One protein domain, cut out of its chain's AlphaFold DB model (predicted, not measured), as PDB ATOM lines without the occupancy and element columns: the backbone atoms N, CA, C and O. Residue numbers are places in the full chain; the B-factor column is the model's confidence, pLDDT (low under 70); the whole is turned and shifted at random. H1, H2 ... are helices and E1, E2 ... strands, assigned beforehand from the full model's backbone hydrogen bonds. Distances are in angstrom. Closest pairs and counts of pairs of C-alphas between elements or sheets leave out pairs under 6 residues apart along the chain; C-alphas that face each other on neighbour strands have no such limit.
ATOM      1  N   ILE A 522      49.451 -34.450  -4.212       92.81
ATOM      2  CA  ILE A 522      49.250 -33.002  -4.297       92.81
ATOM      3  C   ILE A 522      47.799 -32.771  -4.702       92.81
ATOM      4  O   ILE A 522      47.306 -33.414  -5.627       92.81
ATOM      5  N   ILE A 523      47.112 -31.865  -4.017       93.75
ATOM      6  CA  ILE A 523      45.676 -31.655  -4.191       93.75
ATOM      7  C   ILE A 523      45.450 -30.180  -4.496       93.75
ATOM      8  O   ILE A 523      45.657 -29.321  -3.637       93.75
ATOM      9  N   ALA A 524      45.028 -29.890  -5.726       91.88
ATOM     10  CA  ALA A 524      44.668 -28.542  -6.135       91.88
ATOM     11  C   ALA A 524      43.165 -28.330  -5.945       91.88
ATOM     12  O   ALA A 524      42.339 -28.983  -6.576       91.88
ATOM     13  N   THR A 525      42.802 -27.389  -5.088       85.31
ATOM     14  CA  THR A 525      41.447 -26.830  -4.978       85.31
ATOM     15  C   THR A 525      41.591 -25.298  -5.038       85.31
ATOM     16  O   THR A 525      42.670 -24.825  -5.401       85.31
ATOM     17  N   PRO A 526      40.596 -24.466  -4.666       80.06
ATOM     18  CA  PRO A 526      40.861 -23.043  -4.427       80.06
ATOM     19  C   PRO A 526      42.007 -22.784  -3.427       80.06
ATOM     20  O   PRO A 526      42.577 -21.699  -3.422       80.06
ATOM     21  N   ALA A 527      42.358 -23.775  -2.598       86.06
ATOM     22  CA  ALA A 527      43.609 -23.833  -1.850       86.06
ATOM     23  C   ALA A 527      44.444 -25.066  -2.256       86.06
ATOM     24  O   ALA A 527      43.904 -26.078  -2.711       86.06
ATOM     25  N   LEU A 528      45.762 -24.990  -2.073       92.00
ATOM     26  CA  LEU A 528      46.697 -26.070  -2.389       92.00
ATOM     27  C   LEU A 528      47.047 -26.863  -1.122       92.00
ATOM     28  O   LEU A 528      47.387 -26.279  -0.090       92.00
ATOM     29  N   PHE A 529      46.974 -28.193  -1.209       92.06
ATOM     30  CA  PHE A 529      47.277 -29.101  -0.103       92.06
ATOM     31  C   PHE A 529      48.228 -30.225  -0.521       92.06
ATOM     32  O   PHE A 529      48.265 -30.633  -1.685       92.06
ATOM     33  N   THR A 530      48.949 -30.778   0.453       90.38
ATOM     34  CA  THR A 530      49.754 -31.996   0.305       90.38
ATOM     35  C   THR A 530      49.352 -33.057   1.328       90.38
ATOM     36  O   THR A 530      48.909 -32.740   2.432       90.38
ATOM     37  N   LEU A 531      49.508 -34.327   0.945       86.81
ATOM     38  CA  LEU A 531      49.259 -35.493   1.796       86.81
ATOM     39  C   LEU A 531      50.535 -36.341   1.903       86.81
ATOM     40  O   LEU A 531      51.160 -36.677   0.888       86.81
ATOM     41  N   VAL A 532      50.934 -36.665   3.135       82.38
ATOM     42  CA  VAL A 532      52.181 -37.381   3.457       82.38
ATOM     43  C   VAL A 532      51.879 -38.857   3.725       82.38
ATOM     44  O   VAL A 532      50.859 -39.188   4.305       82.38
ATOM     45  N   SER A 533      52.773 -39.765   3.324       69.56
ATOM     46  CA  SER A 533      52.552 -41.222   3.331       69.56
ATOM     47  C   SER A 533      52.132 -41.835   4.676       69.56
ATOM     48  O   SER A 533      51.500 -42.886   4.672       69.56
ATOM     49  N   ASN A 534      52.517 -41.232   5.802       68.25
ATOM     50  CA  ASN A 534      52.230 -41.739   7.151       68.25
ATOM     51  C   ASN A 534      51.189 -40.888   7.887       68.25
ATOM     52  O   ASN A 534      51.011 -41.049   9.093       68.25
ATOM     53  N   ASP A 535      50.552 -39.959   7.179       70.62
ATOM     54  CA  ASP A 535      49.646 -38.978   7.745       70.62
ATOM     55  C   ASP A 535      48.318 -38.990   6.985       70.62
ATOM     56  O   ASP A 535      48.274 -39.101   5.763       70.62
ATOM     57  N   THR A 536      47.224 -38.869   7.725       71.19
ATOM     58  CA  THR A 536      45.879 -38.732   7.161       71.19
ATOM     59  C   THR A 536      45.428 -37.274   7.092       71.19
ATOM     60  O   THR A 536      44.354 -36.996   6.560       71.19
ATOM     61  N   GLU A 537      46.213 -36.344   7.642       81.50
ATOM     62  CA  GLU A 537      45.908 -34.919   7.634       81.50
ATOM     63  C   GLU A 537      46.381 -34.217   6.359       81.50
ATOM     64  O   GLU A 537      47.449 -34.477   5.799       81.50
ATOM     65  N   LEU A 538      45.549 -33.279   5.906       85.50
ATOM     66  CA  LEU A 538      45.847 -32.416   4.774       85.50
ATOM     67  C   LEU A 538      46.637 -31.206   5.233       85.50
ATOM     68  O   LEU A 538      46.183 -30.401   6.046       85.50
ATOM     69  N   HIS A 539      47.793 -31.027   4.617       86.94
ATOM     70  CA  HIS A 539      48.698 -29.941   4.930       86.94
ATOM     71  C   HIS A 539      48.527 -28.815   3.923       86.94
ATOM     72  O   HIS A 539      48.823 -28.996   2.744       86.94
ATOM     73  N   LYS A 540      48.059 -27.644   4.364       89.12
ATOM     74  CA  LYS A 540      47.952 -26.468   3.488       89.12
ATOM     75  C   LYS A 540      49.348 -25.991   3.068       89.12
ATOM     76  O   LYS A 540      50.254 -25.903   3.898       89.12
ATOM     77  N   THR A 541      49.510 -25.667   1.788       89.50
ATOM     78  CA  THR A 541      50.779 -25.224   1.190       89.50
ATOM     79  C   THR A 541      50.567 -24.037   0.262       89.50
ATOM     80  O   THR A 541      49.558 -23.975  -0.431       89.50
ATOM     81  N   GLU A 542      51.534 -23.127   0.201       88.75
ATOM     82  CA  GLU A 542      51.518 -21.970  -0.704       88.75
ATOM     83  C   GLU A 542      51.973 -22.345  -2.120       88.75
ATOM     84  O   GLU A 542      51.490 -21.806  -3.115       88.75
ATOM     85  N   SER A 543      52.917 -23.281  -2.223       91.56
ATOM     86  CA  SER A 543      53.472 -23.716  -3.500       91.56
ATOM     87  C   SER A 543      54.129 -25.084  -3.389       91.56
ATOM     88  O   SER A 543      54.730 -25.428  -2.363       91.56
ATOM     89  N   VAL A 544      54.030 -25.849  -4.476       93.00
ATOM     90  CA  VAL A 544      54.687 -27.142  -4.627       93.00
ATOM     91  C   VAL A 544      55.592 -27.109  -5.853       93.00
ATOM     92  O   VAL A 544      55.151 -26.862  -6.973       93.00
ATOM     93  N   VAL A 545      56.874 -27.383  -5.649       93.06
ATOM     94  CA  VAL A 545      57.895 -27.466  -6.692       93.06
ATOM     95  C   VAL A 545      58.184 -28.933  -6.975       93.06
ATOM     96  O   VAL A 545      58.568 -29.676  -6.079       93.06
ATOM     97  N   VAL A 546      58.024 -29.359  -8.220       90.75
ATOM     98  CA  VAL A 546      58.201 -30.748  -8.644       90.75
ATOM     99  C   VAL A 546      59.400 -30.833  -9.587       90.75
ATOM    100  O   VAL A 546      59.428 -30.158 -10.618       90.75
ATOM    101  N   THR A 547      60.398 -31.654  -9.246       86.06
ATOM    102  CA  THR A 547      61.625 -31.841 -10.051       86.06
ATOM    103  C   THR A 547      61.780 -33.247 -10.635       86.06
ATOM    104  O   THR A 547      62.761 -33.521 -11.326       86.06
ATOM    105  N   ILE A 548      60.811 -34.138 -10.406       80.25
ATOM    106  CA  ILE A 548      60.785 -35.477 -11.011       80.25
ATOM    107  C   ILE A 548      60.357 -35.433 -12.493       80.25
ATOM    108  O   ILE A 548      59.615 -34.532 -12.885       80.25
ATOM    109  N   PRO A 549      60.750 -36.429 -13.311       75.00
ATOM    110  CA  PRO A 549      60.261 -36.568 -14.684       75.00
ATOM    111  C   PRO A 549      58.740 -36.767 -14.766       75.00
ATOM    112  O   PRO A 549      58.146 -37.431 -13.915       75.00
ATOM    113  N   THR A 550      58.123 -36.290 -15.847       78.38
ATOM    114  CA  THR A 550      56.685 -36.441 -16.156       78.38
ATOM    115  C   THR A 550      56.195 -37.884 -16.167       78.38
ATOM    116  O   THR A 550      55.089 -38.154 -15.709       78.38
ATOM    117  N   SER A 551      57.025 -38.835 -16.597       75.38
ATOM    118  CA  SER A 551      56.697 -40.270 -16.589       75.38
ATOM    119  C   SER A 551      56.424 -40.837 -15.184       75.38
ATOM    120  O   SER A 551      55.799 -41.893 -15.040       75.38
ATOM    121  N   ARG A 552      56.858 -40.130 -14.130       80.00
ATOM    122  CA  ARG A 552      56.621 -40.459 -12.713       80.00
ATOM    123  C   ARG A 552      55.419 -39.725 -12.114       80.00
ATOM    124  O   ARG A 552      55.201 -39.811 -10.908       80.00
ATOM    125  N   ILE A 553      54.643 -39.025 -12.935       87.19
ATOM    126  CA  ILE A 553      53.480 -38.248 -12.511       87.19
ATOM    127  C   ILE A 553      52.205 -38.936 -12.991       87.19
ATOM    128  O   ILE A 553      52.115 -39.405 -14.129       87.19
ATOM    129  N   LYS A 554      51.210 -38.974 -12.105       91.06
ATOM    130  CA  LYS A 554      49.840 -39.378 -12.399       91.06
ATOM    131  C   LYS A 554      48.904 -38.205 -12.113       91.06
ATOM    132  O   LYS A 554      48.751 -37.797 -10.965       91.06
ATOM    133  N   LEU A 555      48.303 -37.652 -13.157       92.69
ATOM    134  CA  LEU A 555      47.300 -36.596 -13.076       92.69
ATOM    135  C   LEU A 555      45.915 -37.231 -12.961       92.69
ATOM    136  O   LEU A 555      45.540 -38.054 -13.797       92.69
ATOM    137  N   ILE A 556      45.158 -36.844 -11.939       93.25
ATOM    138  CA  ILE A 556      43.822 -37.374 -11.662       93.25
ATOM    139  C   ILE A 556      42.836 -36.210 -11.705       93.25
ATOM    140  O   ILE A 556      42.796 -35.388 -10.790       93.25
ATOM    141  N   PHE A 557      42.037 -36.139 -12.769       92.06
ATOM    142  CA  PHE A 557      40.961 -35.156 -12.887       92.06
ATOM    143  C   PHE A 557      39.691 -35.700 -12.242       92.06
ATOM    144  O   PHE A 557      39.224 -36.779 -12.619       92.06
ATOM    145  N   CYS A 558      39.139 -34.985 -11.265       91.62
ATOM    146  CA  CYS A 558      38.006 -35.485 -10.493       91.62
ATOM    147  C   CYS A 558      37.031 -34.408 -10.014       91.62
ATOM    148  O   CYS A 558      37.344 -33.217 -10.003       91.62
ATOM    149  N   ASP A 559      35.827 -34.853  -9.638       87.44
ATOM    150  CA  ASP A 559      34.752 -33.976  -9.158       87.44
ATOM    151  C   ASP A 559      35.105 -33.352  -7.794       87.44
ATOM    152  O   ASP A 559      34.851 -32.172  -7.560       87.44
ATOM    153  N   SER A 560      35.733 -34.140  -6.913       89.44
ATOM    154  CA  SER A 560      36.125 -33.755  -5.551       89.44
ATOM    155  C   SER A 560      37.573 -34.193  -5.268       89.44
ATOM    156  O   SER A 560      37.800 -35.298  -4.768       89.44
ATOM    157  N   PRO A 561      38.580 -33.350  -5.600       90.19
ATOM    158  CA  PRO A 561      40.001 -33.678  -5.431       90.19
ATOM    159  C   PRO A 561      40.390 -34.113  -4.020       90.19
ATOM    160  O   PRO A 561      41.190 -35.031  -3.854       90.19
ATOM    161  N   THR A 562      39.813 -33.476  -3.002       89.38
ATOM    162  CA  THR A 562      40.123 -33.758  -1.598       89.38
ATOM    163  C   THR A 562      39.625 -35.129  -1.153       89.38
ATOM    164  O   THR A 562      40.380 -35.888  -0.547       89.38
ATOM    165  N   GLU A 563      38.369 -35.462  -1.452       88.19
ATOM    166  CA  GLU A 563      37.774 -36.738  -1.045       88.19
ATOM    167  C   GLU A 563      38.445 -37.909  -1.768       88.19
ATOM    168  O   GLU A 563      38.790 -38.906  -1.130       88.19
ATOM    169  N   GLU A 564      38.723 -37.762  -3.069       89.00
ATOM    170  CA  GLU A 564      39.390 -38.820  -3.831       89.00
ATOM    171  C   GLU A 564      40.849 -39.023  -3.449       89.00
ATOM    172  O   GLU A 564      41.324 -40.160  -3.487       89.00
ATOM    173  N   ALA A 565      41.553 -37.970  -3.035       86.62
ATOM    174  CA  ALA A 565      42.902 -38.117  -2.508       86.62
ATOM    175  C   ALA A 565      42.910 -38.925  -1.202       86.62
ATOM    176  O   ALA A 565      43.684 -39.872  -1.074       86.62
ATOM    177  N   LEU A 566      42.009 -38.612  -0.261       86.94
ATOM    178  CA  LEU A 566      41.899 -39.330   1.016       86.94
ATOM    179  C   LEU A 566      41.478 -40.792   0.827       86.94
ATOM    180  O   LEU A 566      42.005 -41.678   1.501       86.94
ATOM    181  N   LYS A 567      40.568 -41.063  -0.115       86.19
ATOM    182  CA  LYS A 567      40.150 -42.426  -0.452       86.19
ATOM    183  C   LYS A 567      41.275 -43.221  -1.117       86.19
ATOM    184  O   LYS A 567      41.594 -44.320  -0.672       86.19
ATOM    185  N   SER A 568      41.926 -42.645  -2.133       82.19
ATOM    186  CA  SER A 568      43.039 -43.299  -2.838       82.19
ATOM    187  C   SER A 568      44.208 -43.583  -1.893       82.19
ATOM    188  O   SER A 568      44.848 -44.621  -2.009       82.19
ATOM    189  N   HIS A 569      44.445 -42.719  -0.903       79.19
ATOM    190  CA  HIS A 569      45.470 -42.934   0.115       79.19
ATOM    191  C   HIS A 569      45.205 -44.169   0.998       79.19
ATOM    192  O   HIS A 569      46.144 -44.866   1.384       79.19
ATOM    193  N   LEU A 578      53.894 -39.964  -8.282       88.25
ATOM    194  CA  LEU A 578      53.313 -38.802  -7.615       88.25
ATOM    195  C   LEU A 578      51.910 -38.549  -8.164       88.25
ATOM    196  O   LEU A 578      51.750 -38.349  -9.371       88.25
ATOM    197  N   GLN A 579      50.913 -38.537  -7.287       91.75
ATOM    198  CA  GLN A 579      49.527 -38.290  -7.670       91.75
ATOM    199  C   GLN A 579      49.200 -36.800  -7.541       91.75
ATOM    200  O   GLN A 579      49.413 -36.203  -6.487       91.75
ATOM    201  N   ILE A 580      48.676 -36.189  -8.601       94.06
ATOM    202  CA  ILE A 580      48.215 -34.798  -8.587       94.06
ATOM    203  C   ILE A 580      46.718 -34.796  -8.879       94.06
ATOM    204  O   ILE A 580      46.299 -35.084 -10.002       94.06
ATOM    205  N   PHE A 581      45.922 -34.481  -7.862       94.06
ATOM    206  CA  PHE A 581      44.470 -34.403  -7.945       94.06
ATOM    207  C   PHE A 581      44.058 -32.993  -8.364       94.06
ATOM    208  O   PHE A 581      44.365 -32.016  -7.675       94.06
ATOM    209  N   LEU A 582      43.377 -32.899  -9.504       93.38
ATOM    210  CA  LEU A 582      42.952 -31.652 -10.129       93.38
ATOM    211  C   LEU A 582      41.437 -31.669 -10.384       93.38
ATOM    212  O   LEU A 582      40.884 -32.712 -10.733       93.38
ATOM    213  N   PRO A 583      40.749 -30.526 -10.273       91.00
ATOM    214  CA  PRO A 583      39.374 -30.407 -10.727       91.00
ATOM    215  C   PRO A 583      39.296 -30.400 -12.262       91.00
ATOM    216  O   PRO A 583      40.244 -30.020 -12.958       91.00
ATOM    217  N   HIS A 584      38.150 -30.814 -12.815       87.19
ATOM    218  CA  HIS A 584      37.958 -30.953 -14.272       87.19
ATOM    219  C   HIS A 584      38.168 -29.659 -15.070       87.19
ATOM    220  O   HIS A 584      38.472 -29.717 -16.260       87.19
ATOM    221  N   ASN A 585      38.050 -28.488 -14.440       86.38
ATOM    222  CA  ASN A 585      38.292 -27.187 -15.072       86.38
ATOM    223  C   ASN A 585      39.763 -26.954 -15.469       86.38
ATOM    224  O   ASN A 585      40.025 -26.036 -16.237       86.38
ATOM    225  N   PHE A 586      40.711 -27.776 -15.005       86.88
ATOM    226  CA  PHE A 586      42.091 -27.760 -15.504       86.88
ATOM    227  C   PHE A 586      42.258 -28.513 -16.836       86.88
ATOM    228  O   PHE A 586      43.312 -28.410 -17.468       86.88
ATOM    229  N   ARG A 587      41.237 -29.244 -17.312       87.31
ATOM    230  CA  ARG A 587      41.258 -29.966 -18.596       87.31
ATOM    231  C   ARG A 587      40.930 -29.035 -19.772       87.31
ATOM    232  O   ARG A 587      39.998 -29.271 -20.530       87.31
ATOM    233  N   VAL A 588      41.669 -27.943 -19.909       83.69
ATOM    234  CA  VAL A 588      41.437 -26.903 -20.926       83.69
ATOM    235  C   VAL A 588      42.324 -27.089 -22.154       83.69
ATOM    236  O   VAL A 588      43.455 -27.564 -22.051       83.69
ATOM    237  N   SER A 589      41.816 -26.694 -23.323       80.19
ATOM    238  CA  SER A 589      42.604 -26.652 -24.558       80.19
ATOM    239  C   SER A 589      43.424 -25.360 -24.602       80.19
ATOM    240  O   SER A 589      42.890 -24.281 -24.341       80.19
ATOM    241  N   MET A 590      44.717 -25.464 -24.914       75.56
ATOM    242  CA  MET A 590      45.633 -24.322 -24.990       75.56
ATOM    243  C   MET A 590      45.992 -24.029 -26.451       75.56
ATOM    244  O   MET A 590      46.409 -24.948 -27.159       75.56
ATOM    245  N   PRO A 591      45.865 -22.776 -26.927       62.94
ATOM    246  CA  PRO A 591      46.298 -22.420 -28.272       62.94
ATOM    247  C   PRO A 591      47.821 -22.546 -28.377       62.94
ATOM    248  O   PRO A 591      48.555 -21.977 -27.566       62.94
ATOM    249  N   ALA A 592      48.302 -23.262 -29.395       54.88
ATOM    250  CA  ALA A 592      49.724 -23.292 -29.718       54.88
ATOM    251  C   ALA A 592      50.173 -21.871 -30.094       54.88
ATOM    252  O   ALA A 592      49.670 -21.288 -31.057       54.88
ATOM    253  N   GLU A 786      40.590 -30.851 -28.654       83.81
ATOM    254  CA  GLU A 786      41.445 -31.873 -28.051       83.81
ATOM    255  C   GLU A 786      42.123 -31.346 -26.774       83.81
ATOM    256  O   GLU A 786      42.551 -30.184 -26.696       83.81
ATOM    257  N   PHE A 787      42.214 -32.210 -25.762       83.44
ATOM    258  CA  PHE A 787      43.001 -31.983 -24.561       83.44
ATOM    259  C   PHE A 787      44.400 -32.569 -24.739       83.44
ATOM    260  O   PHE A 787      44.576 -33.784 -24.791       83.44
ATOM    261  N   VAL A 788      45.405 -31.693 -24.794       82.00
ATOM    262  CA  VAL A 788      46.810 -32.090 -24.919       82.00
ATOM    263  C   VAL A 788      47.628 -31.389 -23.846       82.00
ATOM    264  O   VAL A 788      47.576 -30.168 -23.700       82.00
ATOM    265  N   ILE A 789      48.418 -32.169 -23.112       82.62
ATOM    266  CA  ILE A 789      49.351 -31.645 -22.118       82.62
ATOM    267  C   ILE A 789      50.639 -31.253 -22.840       82.62
ATOM    268  O   ILE A 789      51.374 -32.107 -23.332       82.62
ATOM    269  N   LYS A 790      50.887 -29.946 -22.911       81.44
ATOM    270  CA  LYS A 790      52.091 -29.329 -23.483       81.44
ATOM    271  C   LYS A 790      52.679 -28.305 -22.511       81.44
ATOM    272  O   LYS A 790      52.127 -28.058 -21.439       81.44
ATOM    273  N   GLU A 791      53.780 -27.678 -22.908       76.69
ATOM    274  CA  GLU A 791      54.488 -26.648 -22.142       76.69
ATOM    275  C   GLU A 791      53.566 -25.507 -21.658       76.69
ATOM    276  O   GLU A 791      53.663 -25.067 -20.510       76.69
ATOM    277  N   GLU A 792      52.606 -25.061 -22.479       82.00
ATOM    278  CA  GLU A 792      51.602 -24.057 -22.094       82.00
ATOM    279  C   GLU A 792      50.711 -24.515 -20.939       82.00
ATOM    280  O   GLU A 792      50.362 -23.712 -20.073       82.00
ATOM    281  N   TRP A 793      50.346 -25.796 -20.922       87.44
ATOM    282  CA  TRP A 793      49.475 -26.354 -19.896       87.44
ATOM    283  C   TRP A 793      50.195 -26.415 -18.546       87.44
ATOM    284  O   TRP A 793      49.642 -25.991 -17.532       87.44
ATOM    285  N   TRP A 794      51.467 -26.829 -18.533       87.19
ATOM    286  CA  TRP A 794      52.303 -26.784 -17.328       87.19
ATOM    287  C   TRP A 794      52.486 -25.360 -16.799       87.19
ATOM    288  O   TRP A 794      52.481 -25.140 -15.588       87.19
ATOM    289  N   ARG A 795      52.597 -24.372 -17.696       84.88
ATOM    290  CA  ARG A 795      52.653 -22.952 -17.321       84.88
ATOM    291  C   ARG A 795      51.356 -22.492 -16.663       84.88
ATOM    292  O   ARG A 795      51.413 -21.864 -15.612       84.88
ATOM    293  N   MET A 796      50.209 -22.839 -17.246       88.81
ATOM    294  CA  MET A 796      48.903 -22.549 -16.654       88.81
ATOM    295  C   MET A 796      48.782 -23.187 -15.265       88.81
ATOM    296  O   MET A 796      48.383 -22.506 -14.326       88.81
ATOM    297  N   LEU A 797      49.174 -24.454 -15.106       89.19
ATOM    298  CA  LEU A 797      49.138 -25.133 -13.810       89.19
ATOM    299  C   LEU A 797      50.029 -24.426 -12.771       89.19
ATOM    300  O   LEU A 797      49.607 -24.192 -11.640       89.19
ATOM    301  N   SER A 798      51.229 -24.010 -13.176       88.81
ATOM    302  CA  SER A 798      52.139 -23.216 -12.345       88.81
ATOM    303  C   SER A 798      51.559 -21.857 -11.942       88.81
ATOM    304  O   SER A 798      51.891 -21.361 -10.871       88.81
ATOM    305  N   GLU A 799      50.773 -21.211 -12.802       85.69
ATOM    306  CA  GLU A 799      50.221 -19.872 -12.557       85.69
ATOM    307  C   GLU A 799      48.919 -19.910 -11.756       85.69
ATOM    308  O   GLU A 799      48.704 -19.055 -10.904       85.69
ATOM    309  N   GLN A 800      48.064 -20.902 -12.011       85.56
ATOM    310  CA  GLN A 800      46.733 -20.994 -11.410       85.56
ATOM    311  C   GLN A 800      46.697 -21.843 -10.138       85.56
ATOM    312  O   GLN A 800      45.852 -21.598  -9.284       85.56
ATOM    313  N   ALA A 801      47.587 -22.831 -10.004       87.94
ATOM    314  CA  ALA A 801      47.598 -23.756  -8.868       87.94
ATOM    315  C   ALA A 801      48.891 -23.712  -8.039       87.94
ATOM    316  O   ALA A 801      49.003 -24.463  -7.075       87.94
ATOM    317  N   SER A 802      49.879 -22.880  -8.401       90.50
ATOM    318  CA  SER A 802      51.198 -22.831  -7.741       90.50
ATOM    319  C   SER A 802      51.926 -24.189  -7.698       90.50
ATOM    320  O   SER A 802      52.693 -24.464  -6.771       90.50
ATOM    321  N   ILE A 803      51.698 -25.044  -8.705       92.62
ATOM    322  CA  ILE A 803      52.399 -26.327  -8.880       92.62
ATOM    323  C   ILE A 803      53.428 -26.170 -10.005       92.62
ATOM    324  O   ILE A 803      53.078 -26.082 -11.182       92.62
ATOM    325  N   HIS A 804      54.713 -26.127  -9.655       91.44
ATOM    326  CA  HIS A 804      55.806 -25.827 -10.580       91.44
ATOM    327  C   HIS A 804      56.538 -27.102 -11.008       91.44
ATOM    328  O   HIS A 804      57.418 -27.575 -10.291       91.44
ATOM    329  N   LEU A 805      56.220 -27.644 -12.187       89.12
ATOM    330  CA  LEU A 805      56.945 -28.786 -12.751       89.12
ATOM    331  C   LEU A 805      58.194 -28.326 -13.515       89.12
ATOM    332  O   LEU A 805      58.137 -27.972 -14.691       89.12
ATOM    333  N   LEU A 806      59.337 -28.308 -12.836       83.88
ATOM    334  CA  LEU A 806      60.549 -27.663 -13.341       83.88
ATOM    335  C   LEU A 806      61.185 -28.308 -14.581       83.88
ATOM    336  O   LEU A 806      61.669 -27.539 -15.410       83.88
ATOM    337  N   PRO A 807      61.179 -29.642 -14.777       77.12
ATOM    338  CA  PRO A 807      61.713 -30.245 -16.000       77.12
ATOM    339  C   PRO A 807      61.007 -29.757 -17.272       77.12
ATOM    340  O   PRO A 807      61.674 -29.440 -18.251       77.12
ATOM    341  N   GLU A 808      59.681 -29.606 -17.224       75.75
ATOM    342  CA  GLU A 808      58.860 -29.128 -18.347       75.75
ATOM    343  C   GLU A 808      58.899 -27.602 -18.490       75.75
ATOM    344  O   GLU A 808      58.824 -27.058 -19.586       75.75
ATOM    345  N   LEU A 809      59.044 -26.881 -17.375       73.94
ATOM    346  CA  LEU A 809      59.134 -25.420 -17.374       73.94
ATOM    347  C   LEU A 809      60.548 -24.913 -17.683       73.94
ATOM    348  O   LEU A 809      60.731 -23.716 -17.922       73.94
ATOM    349  N   ALA A 810      61.553 -25.794 -17.688       66.12
ATOM    350  CA  ALA A 810      62.947 -25.444 -17.921       66.12
ATOM    351  C   ALA A 810      63.112 -24.709 -19.259       66.12
ATOM    352  O   ALA A 810      63.698 -23.625 -19.286       66.12
TER     353      ALA A 810
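AT A GLANCE: This is residues 522 to 569, 578 to 592 and 786 to 810 of the 915 residues of the protein "CW-type domain-containing protein" of Rodentolepis nana (UniProt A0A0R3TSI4). A strongly twisted sheet of five strands, E3, E2, E1, E6 and E5, has helix H1 along one face; away from H1, a smaller part is built of the strand pair E4 and E7 with helices H2 and H3. E3 turns through 90 degrees into E4 and so leads from the sheet to the smaller part. The 88 printed residues hold E1 E2 E3 E4 E5 H1 E6 H2 E7 H3 along the chain, three helices and seven strands, class mixed; the large sheet is mixed, the small one parallel. The whole is compact, with a radius of gyration of the C-alphas of 12.7 A, yet elongated in outline, spanning 40 by 26 by 23 A.

HOW THE PARTS SIT: Begin at the inner strands E1, residues 522 to 524, and E6, residues 578 to 583, which are parallel; N 522 and O 579 are 2.9 A apart. On the other side of E6 is the edge strand E5, residues 553 to 558, also parallel, with N 556 and O 580 at 2.9 A. E2, residues 528 to 532, is antiparallel to E1, with N 529 and O 523 at 3.0 A, and the edge strand E3, residues 539 to 541, is antiparallel to E2, with N 530 and O 539 at 2.9 A. E1, E2 and E3 form a meander, each strand the antiparallel neighbour of the one before, and both steps are hairpins. The sheet is only just strongly twisted, its C-alphas up to 4.4 A off the best plane. H1, residues 561 to 569, is on it at a height of 7.7 A, over E6 and only just over E1, with 3 C-alphas on E1; it runs along the strands, at 13 degrees to E6 on the local plane. E4, residues 543 to 546, is parallel to E7, residues 803 to 805, with N 804 and O 544 at 2.8 A. The closest C-alphas of H2, residues 791 to 800, and E7 are those of Ser 798 and His 804, 4.8 A apart. H2 touches H3, residues 806 to 809, closest at C-alphas 791 and 808, 6.3 A. In H1 and H2 every O i to N i+4 pair is within hydrogen-bond range; H3 is too short for one.

IN THESE COORDINATES: Find C-alpha 522 at (49.250, -33.002, -4.297), where E1 begins; E1 measures 6.7 A, E2 13.9 A, E3 6.4 A and E4 9.9 A. E5 is 15.8 A long, H1 12.1 A and E6 16.6 A. Look for H2 from C-alpha 791 at (54.488, -26.648, -22.142), running 14.4 A; E7 is 6.5 A and H3 4.8 A, ending at C-alpha 809, (59.134, -25.420, -17.374).

THE WHOLE: Asn 534 and Ala 592 have the two C-alphas farthest apart, 41.3 A. Residues 570 to 577 and 593 to 785 are not printed; the gaps are 11.8 A from C-alpha 569 to 578 and 12.0 A from C-alpha 592 to 786. Of the links printed whole, none is long. Mean pLDDT of the printed part is 85.0; look for values under 70 at residues 533 to 534, 591 to 592 and 810.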